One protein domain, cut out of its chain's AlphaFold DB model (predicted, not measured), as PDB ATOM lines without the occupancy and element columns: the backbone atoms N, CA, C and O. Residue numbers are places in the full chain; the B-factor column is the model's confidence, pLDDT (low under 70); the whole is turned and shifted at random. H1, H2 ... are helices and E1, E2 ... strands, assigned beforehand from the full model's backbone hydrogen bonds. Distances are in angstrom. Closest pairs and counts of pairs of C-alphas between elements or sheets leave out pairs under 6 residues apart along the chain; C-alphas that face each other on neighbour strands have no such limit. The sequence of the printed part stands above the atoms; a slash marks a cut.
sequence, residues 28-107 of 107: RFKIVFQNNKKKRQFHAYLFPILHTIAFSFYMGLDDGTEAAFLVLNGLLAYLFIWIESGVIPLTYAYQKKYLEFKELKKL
ATOM      1  N   ARG A  28       7.930  41.478  17.224       62.94
ATOM      2  CA  ARG A  28       8.475  41.046  18.515       62.94
ATOM      3  C   ARG A  28       7.354  40.695  19.476       62.94
ATOM      4  O   ARG A  28       7.574  39.901  20.376       62.94
ATOM      5  N   PHE A  29       6.168  41.266  19.269       64.38
ATOM      6  CA  PHE A  29       5.012  41.083  20.130       64.38
ATOM      7  C   PHE A  29       3.746  40.901  19.293       64.38
ATOM      8  O   PHE A  29       3.495  41.631  18.335       64.38
ATOM      9  N   LYS A  30       2.936  39.916  19.669       71.12
ATOM     10  CA  LYS A  30       1.606  39.646  19.139       71.12
ATOM     11  C   LYS A  30       0.595  39.978  20.222       71.12
ATOM     12  O   LYS A  30       0.577  39.345  21.274       71.12
ATOM     13  N   ILE A  31      -0.260  40.954  19.943       72.62
ATOM     14  CA  ILE A  31      -1.395  41.282  20.806       72.62
ATOM     15  C   ILE A  31      -2.458  40.205  20.596       72.62
ATOM     16  O   ILE A  31      -2.975  40.045  19.488       72.62
ATOM     17  N   VAL A  32      -2.748  39.424  21.636       73.00
ATOM     18  CA  VAL A  32      -3.777  38.383  21.596       73.00
ATOM     19  C   VAL A  32      -5.024  38.919  22.285       73.00
ATOM     20  O   VAL A  32      -5.009  39.207  23.478       73.00
ATOM     21  N   PHE A  33      -6.115  39.027  21.531       70.25
ATOM     22  CA  PHE A  33      -7.438  39.313  22.077       70.25
ATOM     23  C   PHE A  33      -8.218  38.010  22.211       70.25
ATOM     24  O   PHE A  33      -8.298  37.228  21.259       70.25
ATOM     25  N   GLN A  34      -8.787  37.762  23.388       69.75
ATOM     26  CA  GLN A  34      -9.660  36.620  23.614       69.75
ATOM     27  C   GLN A  34     -11.102  37.057  23.391       69.75
ATOM     28  O   GLN A  34     -11.605  37.973  24.040       69.75
ATOM     29  N   ASN A  35     -11.765  36.407  22.436       67.38
ATOM     30  CA  ASN A  35     -13.186  36.610  22.224       67.38
ATOM     31  C   ASN A  35     -13.953  35.747  23.233       67.38
ATOM     32  O   ASN A  35     -14.048  34.529  23.066       67.38
ATOM     33  N   ASN A  36     -14.457  36.376  24.294       63.19
ATOM     34  CA  ASN A  36     -15.080  35.688  25.425       63.19
ATOM     35  C   ASN A  36     -16.501  35.185  25.078       63.19
ATOM     36  O   ASN A  36     -17.047  34.304  25.739       63.19
ATOM     37  N   LYS A  37     -17.103  35.682  23.983       59.84
ATOM     38  CA  LYS A  37     -18.381  35.190  23.448       59.84
ATOM     39  C   LYS A  37     -18.309  35.078  21.924       59.84
ATOM     40  O   LYS A  37     -18.354  36.091  21.238       59.84
ATOM     41  N   LYS A  38     -18.296  33.852  21.375       54.88
ATOM     42  CA  LYS A  38     -18.396  33.551  19.923       54.88
ATOM     43  C   LYS A  38     -19.752  33.974  19.309       54.88
ATOM     44  O   LYS A  38     -20.431  33.176  18.671       54.88
ATOM     45  N   LYS A  39     -20.192  35.219  19.496       54.91
ATOM     46  CA  LYS A  39     -21.357  35.787  18.814       54.91
ATOM     47  C   LYS A  39     -20.878  36.599  17.620       54.91
ATOM     48  O   LYS A  39     -20.183  37.600  17.776       54.91
ATOM     49  N   ARG A  40     -21.286  36.182  16.420       52.62
ATOM     50  CA  ARG A  40     -21.186  36.998  15.208       52.62
ATOM     51  C   ARG A  40     -22.183  38.150  15.352       52.62
ATOM     52  O   ARG A  40     -23.368  37.950  15.132       52.62
ATOM     53  N   GLN A  41     -21.715  39.314  15.798       56.88
ATOM     54  CA  GLN A  41     -22.597  40.436  16.149       56.88
ATOM     55  C   GLN A  41     -23.089  41.246  14.944       56.88
ATOM     56  O   GLN A  41     -23.963  42.089  15.104       56.88
ATOM     57  N   PHE A  42     -22.559  40.992  13.745       60.03
ATOM     58  CA  PHE A  42     -22.832  41.835  12.589       60.03
ATOM     59  C   PHE A  42     -23.142  41.014  11.337       60.03
ATOM     60  O   PHE A  42     -22.414  40.085  10.982       60.03
ATOM     61  N   HIS A  43     -24.264  41.321  10.693       61.97
ATOM     62  CA  HIS A  43     -24.732  40.681   9.466       61.97
ATOM     63  C   HIS A  43     -24.590  41.671   8.313       61.97
ATOM     64  O   HIS A  43     -25.553  42.293   7.882       61.97
ATOM     65  N   ALA A  44     -23.351  41.808   7.828       64.38
ATOM     66  CA  ALA A  44     -22.983  42.755   6.774       64.38
ATOM     67  C   ALA A  44     -23.765  42.572   5.458       64.38
ATOM     68  O   ALA A  44     -23.893  43.502   4.673       64.38
ATOM     69  N   TYR A  45     -24.348  41.390   5.238       65.62
ATOM     70  CA  TYR A  45     -25.147  41.088   4.051       65.62
ATOM     71  C   TYR A  45     -26.503  41.811   4.005       65.62
ATOM     72  O   TYR A  45     -27.089  41.907   2.931       65.62
ATOM     73  N   LEU A  46     -27.009  42.345   5.125       69.50
ATOM     74  CA  LEU A  46     -28.260  43.117   5.134       69.50
ATOM     75  C   LEU A  46     -28.094  44.512   4.500       69.50
ATOM     76  O   LEU A  46     -29.061  45.068   3.984       69.50
ATOM     77  N   PHE A  47     -26.875  45.061   4.477       74.69
ATOM     78  CA  PHE A  47     -26.590  46.398   3.933       74.69
ATOM     79  C   PHE A  47     -26.743  46.543   2.424       74.69
ATOM     80  O   PHE A  47     -27.376  47.521   2.010       74.69
ATOM     81  N   PRO A  48     -26.203  45.636   1.586       75.50
ATOM     82  CA  PRO A  48     -26.432  45.721   0.151       75.50
ATOM     83  C   PRO A  48     -27.919  45.552  -0.179       75.50
ATOM     84  O   PRO A  48     -28.425  46.297  -1.006       75.50
ATOM     85  N   ILE A  49     -28.639  44.670   0.528       81.81
ATOM     86  CA  ILE A  49     -30.075  44.434   0.307       81.81
ATOM     87  C   ILE A  49     -30.881  45.720   0.528       81.81
ATOM     88  O   ILE A  49     -31.670  46.111  -0.329       81.81
ATOM     89  N   LEU A  50     -30.655  46.408   1.651       82.19
ATOM     90  CA  LEU A  50     -31.406  47.616   1.997       82.19
ATOM     91  C   LEU A  50     -31.131  48.775   1.019       82.19
ATOM     92  O   LEU A  50     -32.056  49.482   0.626       82.19
ATOM     93  N   HIS A  51     -29.881  48.924   0.566       82.31
ATOM     94  CA  HIS A  51     -29.527  49.907  -0.462       82.31
ATOM     95  C   HIS A  51     -30.122  49.586  -1.826       82.31
ATOM     96  O   HIS A  51     -30.534  50.503  -2.532       82.31
ATOM     97  N   THR A  52     -30.146  48.309  -2.217       81.94
ATOM     98  CA  THR A  52     -30.748  47.889  -3.483       81.94
ATOM     99  C   THR A  52     -32.240  48.196  -3.485       81.94
ATOM    100  O   THR A  52     -32.715  48.774  -4.452       81.94
ATOM    101  N   ILE A  53     -32.955  47.922  -2.388       85.12
ATOM    102  CA  ILE A  53     -34.381  48.258  -2.257       85.12
ATOM    103  C   ILE A  53     -34.600  49.772  -2.379       85.12
ATOM    104  O   ILE A  53     -35.407  50.207  -3.198       85.12
ATOM    105  N   ALA A  54     -33.858  50.585  -1.619       83.50
ATOM    106  CA  ALA A  54     -33.980  52.044  -1.676       83.50
ATOM    107  C   ALA A  54     -33.653  52.607  -3.072       83.50
ATOM    108  O   ALA A  54     -34.299  53.543  -3.538       83.50
ATOM    109  N   PHE A  55     -32.676  52.013  -3.761       83.94
ATOM    110  CA  PHE A  55     -32.323  52.379  -5.129       83.94
ATOM    111  C   PHE A  55     -33.396  51.966  -6.147       83.94
ATOM    112  O   PHE A  55     -33.670  52.720  -7.073       83.94
ATOM    113  N   SER A  56     -34.047  50.813  -5.969       83.19
ATOM    114  CA  SER A  56     -35.165  50.391  -6.820       83.19
ATOM    115  C   SER A  56     -36.367  51.330  -6.711       83.19
ATOM    116  O   SER A  56     -36.965  51.641  -7.734       83.19
ATOM    117  N   PHE A  57     -36.687  51.825  -5.509       84.12
ATOM    118  CA  PHE A  57     -37.723  52.852  -5.333       84.12
ATOM    119  C   PHE A  57     -37.352  54.165  -6.020       84.12
ATOM    120  O   PHE A  57     -38.186  54.741  -6.705       84.12
ATOM    121  N   TYR A  58     -36.096  54.602  -5.890       82.69
ATOM    122  CA  TYR A  58     -35.594  55.776  -6.604       82.69
ATOM    123  C   TYR A  58     -35.757  55.651  -8.127       82.69
ATOM    124  O   TYR A  58     -36.220  56.585  -8.759       82.69
ATOM    125  N   MET A  59     -35.435  54.495  -8.715       82.19
ATOM    126  CA  MET A  59     -35.544  54.280 -10.169       82.19
ATOM    127  C   MET A  59     -36.991  54.131 -10.675       82.19
ATOM    128  O   MET A  59     -37.199  54.100 -11.884       82.19
ATOM    129  N   GLY A  60     -37.967  53.946  -9.780       80.31
ATOM    130  CA  GLY A  60     -39.362  53.649 -10.122       80.31
ATOM    131  C   GLY A  60     -40.347  54.797  -9.888       80.31
ATOM    132  O   GLY A  60     -41.542  54.603 -10.094       80.31
ATOM    133  N   LEU A  61     -39.870  55.953  -9.425       84.31
ATOM    134  CA  LEU A  61     -40.663  57.166  -9.217       84.31
ATOM    135  C   LEU A  61     -40.322  58.177 -10.327       84.31
ATOM    136  O   LEU A  61     -39.194  58.162 -10.805       84.31
ATOM    137  N   ASP A  62     -41.297  58.995 -10.739       78.44
ATOM    138  CA  ASP A  62     -41.157  60.055 -11.772       78.44
ATOM    139  C   ASP A  62     -41.923  61.342 -11.366       78.44
ATOM    140  O   ASP A  62     -42.369  62.136 -12.190       78.44
ATOM    141  N   ASP A  63     -42.194  61.515 -10.065       81.81
ATOM    142  CA  ASP A  63     -43.040  62.601  -9.532       81.81
ATOM    143  C   ASP A  63     -42.257  63.665  -8.741       81.81
ATOM    144  O   ASP A  63     -42.844  64.527  -8.083       81.81
ATOM    145  N   GLY A  64     -40.919  63.613  -8.787       74.25
ATOM    146  CA  GLY A  64     -40.032  64.505  -8.034       74.25
ATOM    147  C   GLY A  64     -39.720  64.049  -6.601       74.25
ATOM    148  O   GLY A  64     -38.777  64.565  -5.991       74.25
ATOM    149  N   THR A  65     -40.409  63.034  -6.064       82.88
ATOM    150  CA  THR A  65     -40.089  62.420  -4.756       82.88
ATOM    151  C   THR A  65     -38.785  61.610  -4.797       82.88
ATOM    152  O   THR A  65     -38.162  61.352  -3.764       82.88
ATOM    153  N   GLU A  66     -38.307  61.253  -5.989       83.06
ATOM    154  CA  GLU A  66     -37.039  60.550  -6.227       83.06
ATOM    155  C   GLU A  66     -35.857  61.190  -5.494       83.06
ATOM    156  O   GLU A  66     -35.054  60.502  -4.859       83.06
ATOM    157  N   ALA A  67     -35.770  62.523  -5.520       80.31
ATOM    158  CA  ALA A  67     -34.694  63.253  -4.864       80.31
ATOM    159  C   ALA A  67     -34.667  62.985  -3.349       80.31
ATOM    160  O   ALA A  67     -33.592  62.810  -2.771       80.31
ATOM    161  N   ALA A  68     -35.834  62.871  -2.707       84.06
ATOM    162  CA  ALA A  68     -35.934  62.549  -1.286       84.06
ATOM    163  C   ALA A  68     -35.452  61.118  -0.994       84.06
ATOM    164  O   ALA A  68     -34.677  60.907  -0.056       84.06
ATOM    165  N   PHE A  69     -35.825  60.140  -1.826       84.06
ATOM    166  CA  PHE A  69     -35.338  58.761  -1.700       84.06
ATOM    167  C   PHE A  69     -33.824  58.657  -1.898       84.06
ATOM    168  O   PHE A  69     -33.155  57.920  -1.168       84.06
ATOM    169  N   LEU A  70     -33.257  59.428  -2.826       83.56
ATOM    170  CA  LEU A  70     -31.817  59.459  -3.062       83.56
ATOM    171  C   LEU A  70     -31.051  60.039  -1.863       83.56
ATOM    172  O   LEU A  70     -30.042  59.465  -1.444       83.56
ATOM    173  N   VAL A  71     -31.545  61.135  -1.276       86.44
ATOM    174  CA  VAL A  71     -30.957  61.754  -0.074       86.44
ATOM    175  C   VAL A  71     -31.017  60.799   1.118       86.44
ATOM    176  O   VAL A  71     -30.005  60.595   1.793       86.44
ATOM    177  N   LEU A  72     -32.162  60.151   1.346       86.56
ATOM    178  CA  LEU A  72     -32.315  59.152   2.408       86.56
ATOM    179  C   LEU A  72     -31.363  57.966   2.213       86.56
ATOM    180  O   LEU A  72     -30.720  57.538   3.170       86.56
ATOM    181  N   ASN A  73     -31.205  57.480   0.981       86.38
ATOM    182  CA  ASN A  73     -30.261  56.410   0.656       86.38
ATOM    183  C   ASN A  73     -28.801  56.834   0.917       86.38
ATOM    184  O   ASN A  73     -28.005  56.055   1.439       86.38
ATOM    185  N   GLY A  74     -28.445  58.087   0.618       84.94
ATOM    186  CA  GLY A  74     -27.128  58.652   0.930       84.94
ATOM    187  C   GLY A  74     -26.837  58.730   2.434       84.94
ATOM    188  O   GLY A  74     -25.751  58.345   2.872       84.94
ATOM    189  N   LEU A  75     -27.812  59.164   3.239       88.88
ATOM    190  CA  LEU A  75     -27.705  59.191   4.705       88.88
ATOM    191  C   LEU A  75     -27.561  57.782   5.290       88.88
ATOM    192  O   LEU A  75     -26.728  57.547   6.169       88.88
ATOM    193  N   LEU A  76     -28.332  56.833   4.761       84.62
ATOM    194  CA  LEU A  76     -28.260  55.425   5.132       84.62
ATOM    195  C   LEU A  76     -26.864  54.848   4.834       84.62
ATOM    196  O   LEU A  76     -26.252  54.218   5.698       84.62
ATOM    197  N   ALA A  77     -26.315  55.138   3.650       84.25
ATOM    198  CA  ALA A  77     -24.960  54.755   3.260       84.25
ATOM    199  C   ALA A  77     -23.899  55.311   4.218       84.25
ATOM    200  O   ALA A  77     -22.994  54.586   4.633       84.25
ATOM    201  N   TYR A  78     -24.022  56.587   4.590       83.19
ATOM    202  CA  TYR A  78     -23.106  57.247   5.516       83.19
ATOM    203  C   TYR A  78     -23.094  56.564   6.889       83.19
ATOM    204  O   TYR A  78     -22.024  56.226   7.398       83.19
ATOM    205  N   LEU A  79     -24.267  56.277   7.461       81.19
ATOM    206  CA  LEU A  79     -24.369  55.547   8.729       81.19
ATOM    207  C   LEU A  79     -23.731  54.156   8.636       81.19
ATOM    208  O   LEU A  79     -23.040  53.727   9.562       81.19
ATOM    209  N   PHE A  80     -23.892  53.457   7.511       77.81
ATOM    210  CA  PHE A  80     -23.293  52.136   7.344       77.81
ATOM    211  C   PHE A  80     -21.777  52.151   7.226       77.81
ATOM    212  O   PHE A  80     -21.135  51.268   7.792       77.81
ATOM    213  N   ILE A  81     -21.190  53.165   6.591       77.50
ATOM    214  CA  ILE A  81     -19.733  53.352   6.565       77.50
ATOM    215  C   ILE A  81     -19.182  53.467   7.993       77.50
ATOM    216  O   ILE A  81     -18.179  52.834   8.324       77.50
ATOM    217  N   TRP A  82     -19.864  54.206   8.871       72.31
ATOM    218  CA  TRP A  82     -19.474  54.319  10.278       72.31
ATOM    219  C   TRP A  82     -19.505  52.976  11.010       72.31
ATOM    220  O   TRP A  82     -18.599  52.682  11.792       72.31
ATOM    221  N   ILE A  83     -20.499  52.133  10.737       73.19
ATOM    222  CA  ILE A  83     -20.609  50.827  11.390       73.19
ATOM    223  C   ILE A  83     -19.596  49.820  10.809       73.19
ATOM    224  O   ILE A  83     -18.919  49.132  11.577       73.19
ATOM    225  N   GLU A  84     -19.425  49.759   9.481       68.69
ATOM    226  CA  GLU A  84     -18.441  48.891   8.810       68.69
ATOM    227  C   GLU A  84     -16.989  49.261   9.123       68.69
ATOM    228  O   GLU A  84     -16.143  48.369   9.218       68.69
ATOM    229  N   SER A  85     -16.699  50.546   9.362       67.94
ATOM    230  CA  SER A  85     -15.373  51.002   9.804       67.94
ATOM    231  C   SER A  85     -14.894  50.301  11.082       67.94
ATOM    232  O   SER A  85     -13.713  50.345  11.422       67.94
ATOM    233  N   GLY A  86     -15.803  49.629  11.793       65.19
ATOM    234  CA  GLY A  86     -15.494  48.820  12.954       65.19
ATOM    235  C   GLY A  86     -15.413  49.633  14.238       65.19
ATOM    236  O   GLY A  86     -15.378  49.029  15.299       65.19
ATOM    237  N   VAL A  87     -15.447  50.970  14.178       68.62
ATOM    238  CA  VAL A  87     -15.325  51.851  15.353       68.62
ATOM    239  C   VAL A  87     -16.429  51.568  16.370       68.62
ATOM    240  O   VAL A  87     -16.150  51.302  17.535       68.62
ATOM    241  N   ILE A  88     -17.683  51.553  15.921       69.06
ATOM    242  CA  ILE A  88     -18.845  51.304  16.782       69.06
ATOM    243  C   ILE A  88     -18.837  49.870  17.344       69.06
ATOM    244  O   ILE A  88     -18.881  49.723  18.568       69.06
ATOM    245  N   PRO A  89     -18.748  48.800  16.524       68.12
ATOM    246  CA  PRO A  89     -18.776  47.437  17.051       68.12
ATOM    247  C   PRO A  89     -17.533  47.080  17.880       68.12
ATOM    248  O   PRO A  89     -17.660  46.312  18.831       68.12
ATOM    249  N   LEU A  90     -16.353  47.638  17.585       67.69
ATOM    250  CA  LEU A  90     -15.137  47.419  18.376       67.69
ATOM    251  C   LEU A  90     -15.247  48.081  19.750       67.69
ATOM    252  O   LEU A  90     -15.024  47.414  20.760       67.69
ATOM    253  N   THR A  91     -15.648  49.355  19.802       71.38
ATOM    254  CA  THR A  91     -15.866  50.069  21.069       71.38
ATOM    255  C   THR A  91     -16.965  49.400  21.889       71.38
ATOM    256  O   THR A  91     -16.791  49.182  23.087       71.38
ATOM    257  N   TYR A  92     -18.062  48.986  21.251       73.00
ATOM    258  CA  TYR A  92     -19.144  48.258  21.911       73.00
ATOM    259  C   TYR A  92     -18.677  46.911  22.482       73.00
ATOM    260  O   TYR A  92     -18.949  46.592  23.642       73.00
ATOM    261  N   ALA A  93     -17.940  46.120  21.698       72.81
ATOM    262  CA  ALA A  93     -17.439  44.820  22.131       72.81
ATOM    263  C   ALA A  93     -16.377  44.932  23.236       72.81
ATOM    264  O   ALA A  93     -16.327  44.066  24.114       72.81
ATOM    265  N   TYR A  94     -15.579  46.004  23.234       69.19
ATOM    266  CA  TYR A  94     -14.650  46.325  24.315       69.19
ATOM    267  C   TYR A  94     -15.396  46.718  25.600       69.19
ATOM    268  O   TYR A  94     -15.184  46.108  26.647       69.19
ATOM    269  N   GLN A  95     -16.354  47.650  25.522       78.88
ATOM    270  CA  GLN A  95     -17.162  48.079  26.675       78.88
ATOM    271  C   GLN A  95     -17.960  46.932  27.310       78.88
ATOM    272  O   GLN A  95     -18.110  46.870  28.529       78.88
ATOM    273  N   LYS A  96     -18.471  46.000  26.499       76.62
ATOM    274  CA  LYS A  96     -19.236  44.837  26.972       76.62
ATOM    275  C   LYS A  96     -18.370  43.638  27.381       76.62
ATOM    276  O   LYS A  96     -18.936  42.588  27.687       76.62
ATOM    277  N   LYS A  97     -17.035  43.774  27.399       68.69
ATOM    278  CA  LYS A  97     -16.074  42.694  27.707       68.69
ATOM    279  C   LYS A  97     -16.231  41.452  26.818       68.69
ATOM    280  O   LYS A  97     -15.972  40.323  27.227       68.69
ATOM    281  N   TYR A  98     -16.693  41.638  25.583       69.31
ATOM    282  CA  TYR A  98     -16.717  40.566  24.584       69.31
ATOM    283  C   TYR A  98     -15.340  40.372  23.944       69.31
ATOM    284  O   TYR A  98     -14.998  39.257  23.552       69.31
ATOM    285  N   LEU A  99     -14.547  41.442  23.891       67.19
ATOM    286  CA  LEU A  99     -13.142  41.444  23.505       67.19
ATOM    287  C   LEU A  99     -12.306  41.861  24.712       67.19
ATOM    288  O   LEU A  99     -12.321  43.025  25.102       67.19
ATOM    289  N   GLU A 100     -11.576  40.910  25.285       71.12
ATOM    290  CA  GLU A 100     -10.632  41.183  26.366       71.12
ATOM    291  C   GLU A 100      -9.204  41.034  25.847       71.12
ATOM    292  O   GLU A 100      -8.874  40.108  25.093       71.12
ATOM    293  N   PHE A 101      -8.352  41.985  26.226       72.00
ATOM    294  CA  PHE A 101      -6.918  41.859  26.019       72.00
ATOM    295  C   PHE A 101      -6.422  40.692  26.874       72.00
ATOM    296  O   PHE A 101      -6.607  40.692  28.089       72.00
ATOM    297  N   LYS A 102      -5.835  39.681  26.229       74.31
ATOM    298  CA  LYS A 102      -5.367  38.474  26.909       74.31
ATOM    299  C   LYS A 102      -3.911  38.614  27.315       74.31
ATOM    300  O   LYS A 102      -3.577  38.499  28.485       74.31
ATOM    301  N   GLU A 103      -3.045  38.832  26.333       76.38
ATOM    302  CA  GLU A 103      -1.604  38.901  26.550       76.38
ATOM    303  C   GLU A 103      -0.881  39.540  25.359       76.38
ATOM    304  O   GLU A 103      -1.338  39.481  24.210       76.38
ATOM    305  N   LEU A 104       0.287  40.119  25.642       74.69
ATOM    306  CA  LEU A 104       1.304  40.444  24.646       74.69
ATOM    307  C   LEU A 104       2.250  39.250  24.543       74.69
ATOM    308  O   LEU A 104       3.147  39.080  25.368       74.69
ATOM    309  N   LYS A 105       2.054  38.409  23.531       72.19
ATOM    310  CA  LYS A 105       2.897  37.232  23.327       72.19
ATOM    311  C   LYS A 105       4.152  37.629  22.564       72.19
ATOM    312  O   LYS A 105       4.040  38.157  21.460       72.19
ATOM    313  N   LYS A 106       5.337  37.393  23.128       70.00
ATOM    314  CA  LYS A 106       6.588  37.564  22.380       70.00
ATOM    315  C   LYS A 106       6.635  36.503  21.272       70.00
ATOM    316  O   LYS A 106       6.343  35.343  21.562       70.00
ATOM    317  N   LEU A 107       6.870  36.920  20.027       64.94
ATOM    318  CA  LEU A 107       6.890  36.015  18.868       64.94
ATOM    319  C   LEU A 107       8.230  35.287  18.754       64.94
ATOM    320  O   LEU A 107       9.265  35.940  19.031       64.94
TER     321      LEU A 107
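AT A GLANCE: This is residues 28 to 107 of the 107 residues of an uncharacterized protein of Streptococcus mitis (UniProt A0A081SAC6). A long rod has a two-stranded ribbon, E1 and E2, at one end and a helical hairpin, H1 and H2, making the other. Between them the chain runs out through the stretch of residues 36 to 45 and comes back through the short helix H3. The printed part has 80 residues, with three named helices and two named strands in the order E1, H1, H2, H3, E2; the sheet, E1 - E2, is antiparallel, and the class is mixed, helices and strands. It is extended, with a radius of gyration of the C-alphas of 19.3 A and spans of 63 by 23 by 21 A.

IN THESE COORDINATES: E1 is residues 29 to 35, 18.9 A long, with C-alpha 29 at (5.012, 41.083, 20.130). E2 is residues 99 to 106, 20.1 A long, with C-alpha 106 at (6.588, 37.564, 22.380). H3 is residues 87 to 95, 12.1 A long. H2, residues 66 to 84, measures 26.6 A and begins at C-alpha 66 (-37.039, 60.550, -6.227). H1, residues 46 to 59, measures 20.3 A.

HOW THE PARTS SIT: E1 and E2 are antiparallel neighbours at 154 degrees; N 30 and O 105 are 2.7 A apart and N 102 and O 32 are 2.9 A apart, within hydrogen-bond range. The closest C-alphas of H3 and E2 are those of Ala 93 and Leu 99, 5.6 A apart. H3 is close to H2 but not clearly touching, at a steep tilt of 42 degrees, the same way, with Ile 83 and Pro 89 having the closest C-alphas, 6.8 A apart. H1 and H2 touch as a helical hairpin, opposite ways at a shallow tilt of 14 degrees; their closest C-alphas are those of Tyr 58 and Glu 66, 5.0 A apart. E1 and H2 are apart, and so are H1 and E2. Every O i to N i+4 pair in H1, H2 and H3 is within hydrogen-bond range.

THE WHOLE: The two C-alphas farthest apart, of Asp 63 and Lys 106, are 64.1 A apart. The printed part has no cut and no long link. Mean pLDDT of the printed part is 74.3, and 27 residues are under 70, among them residues 34 to 46 and 84 to 90.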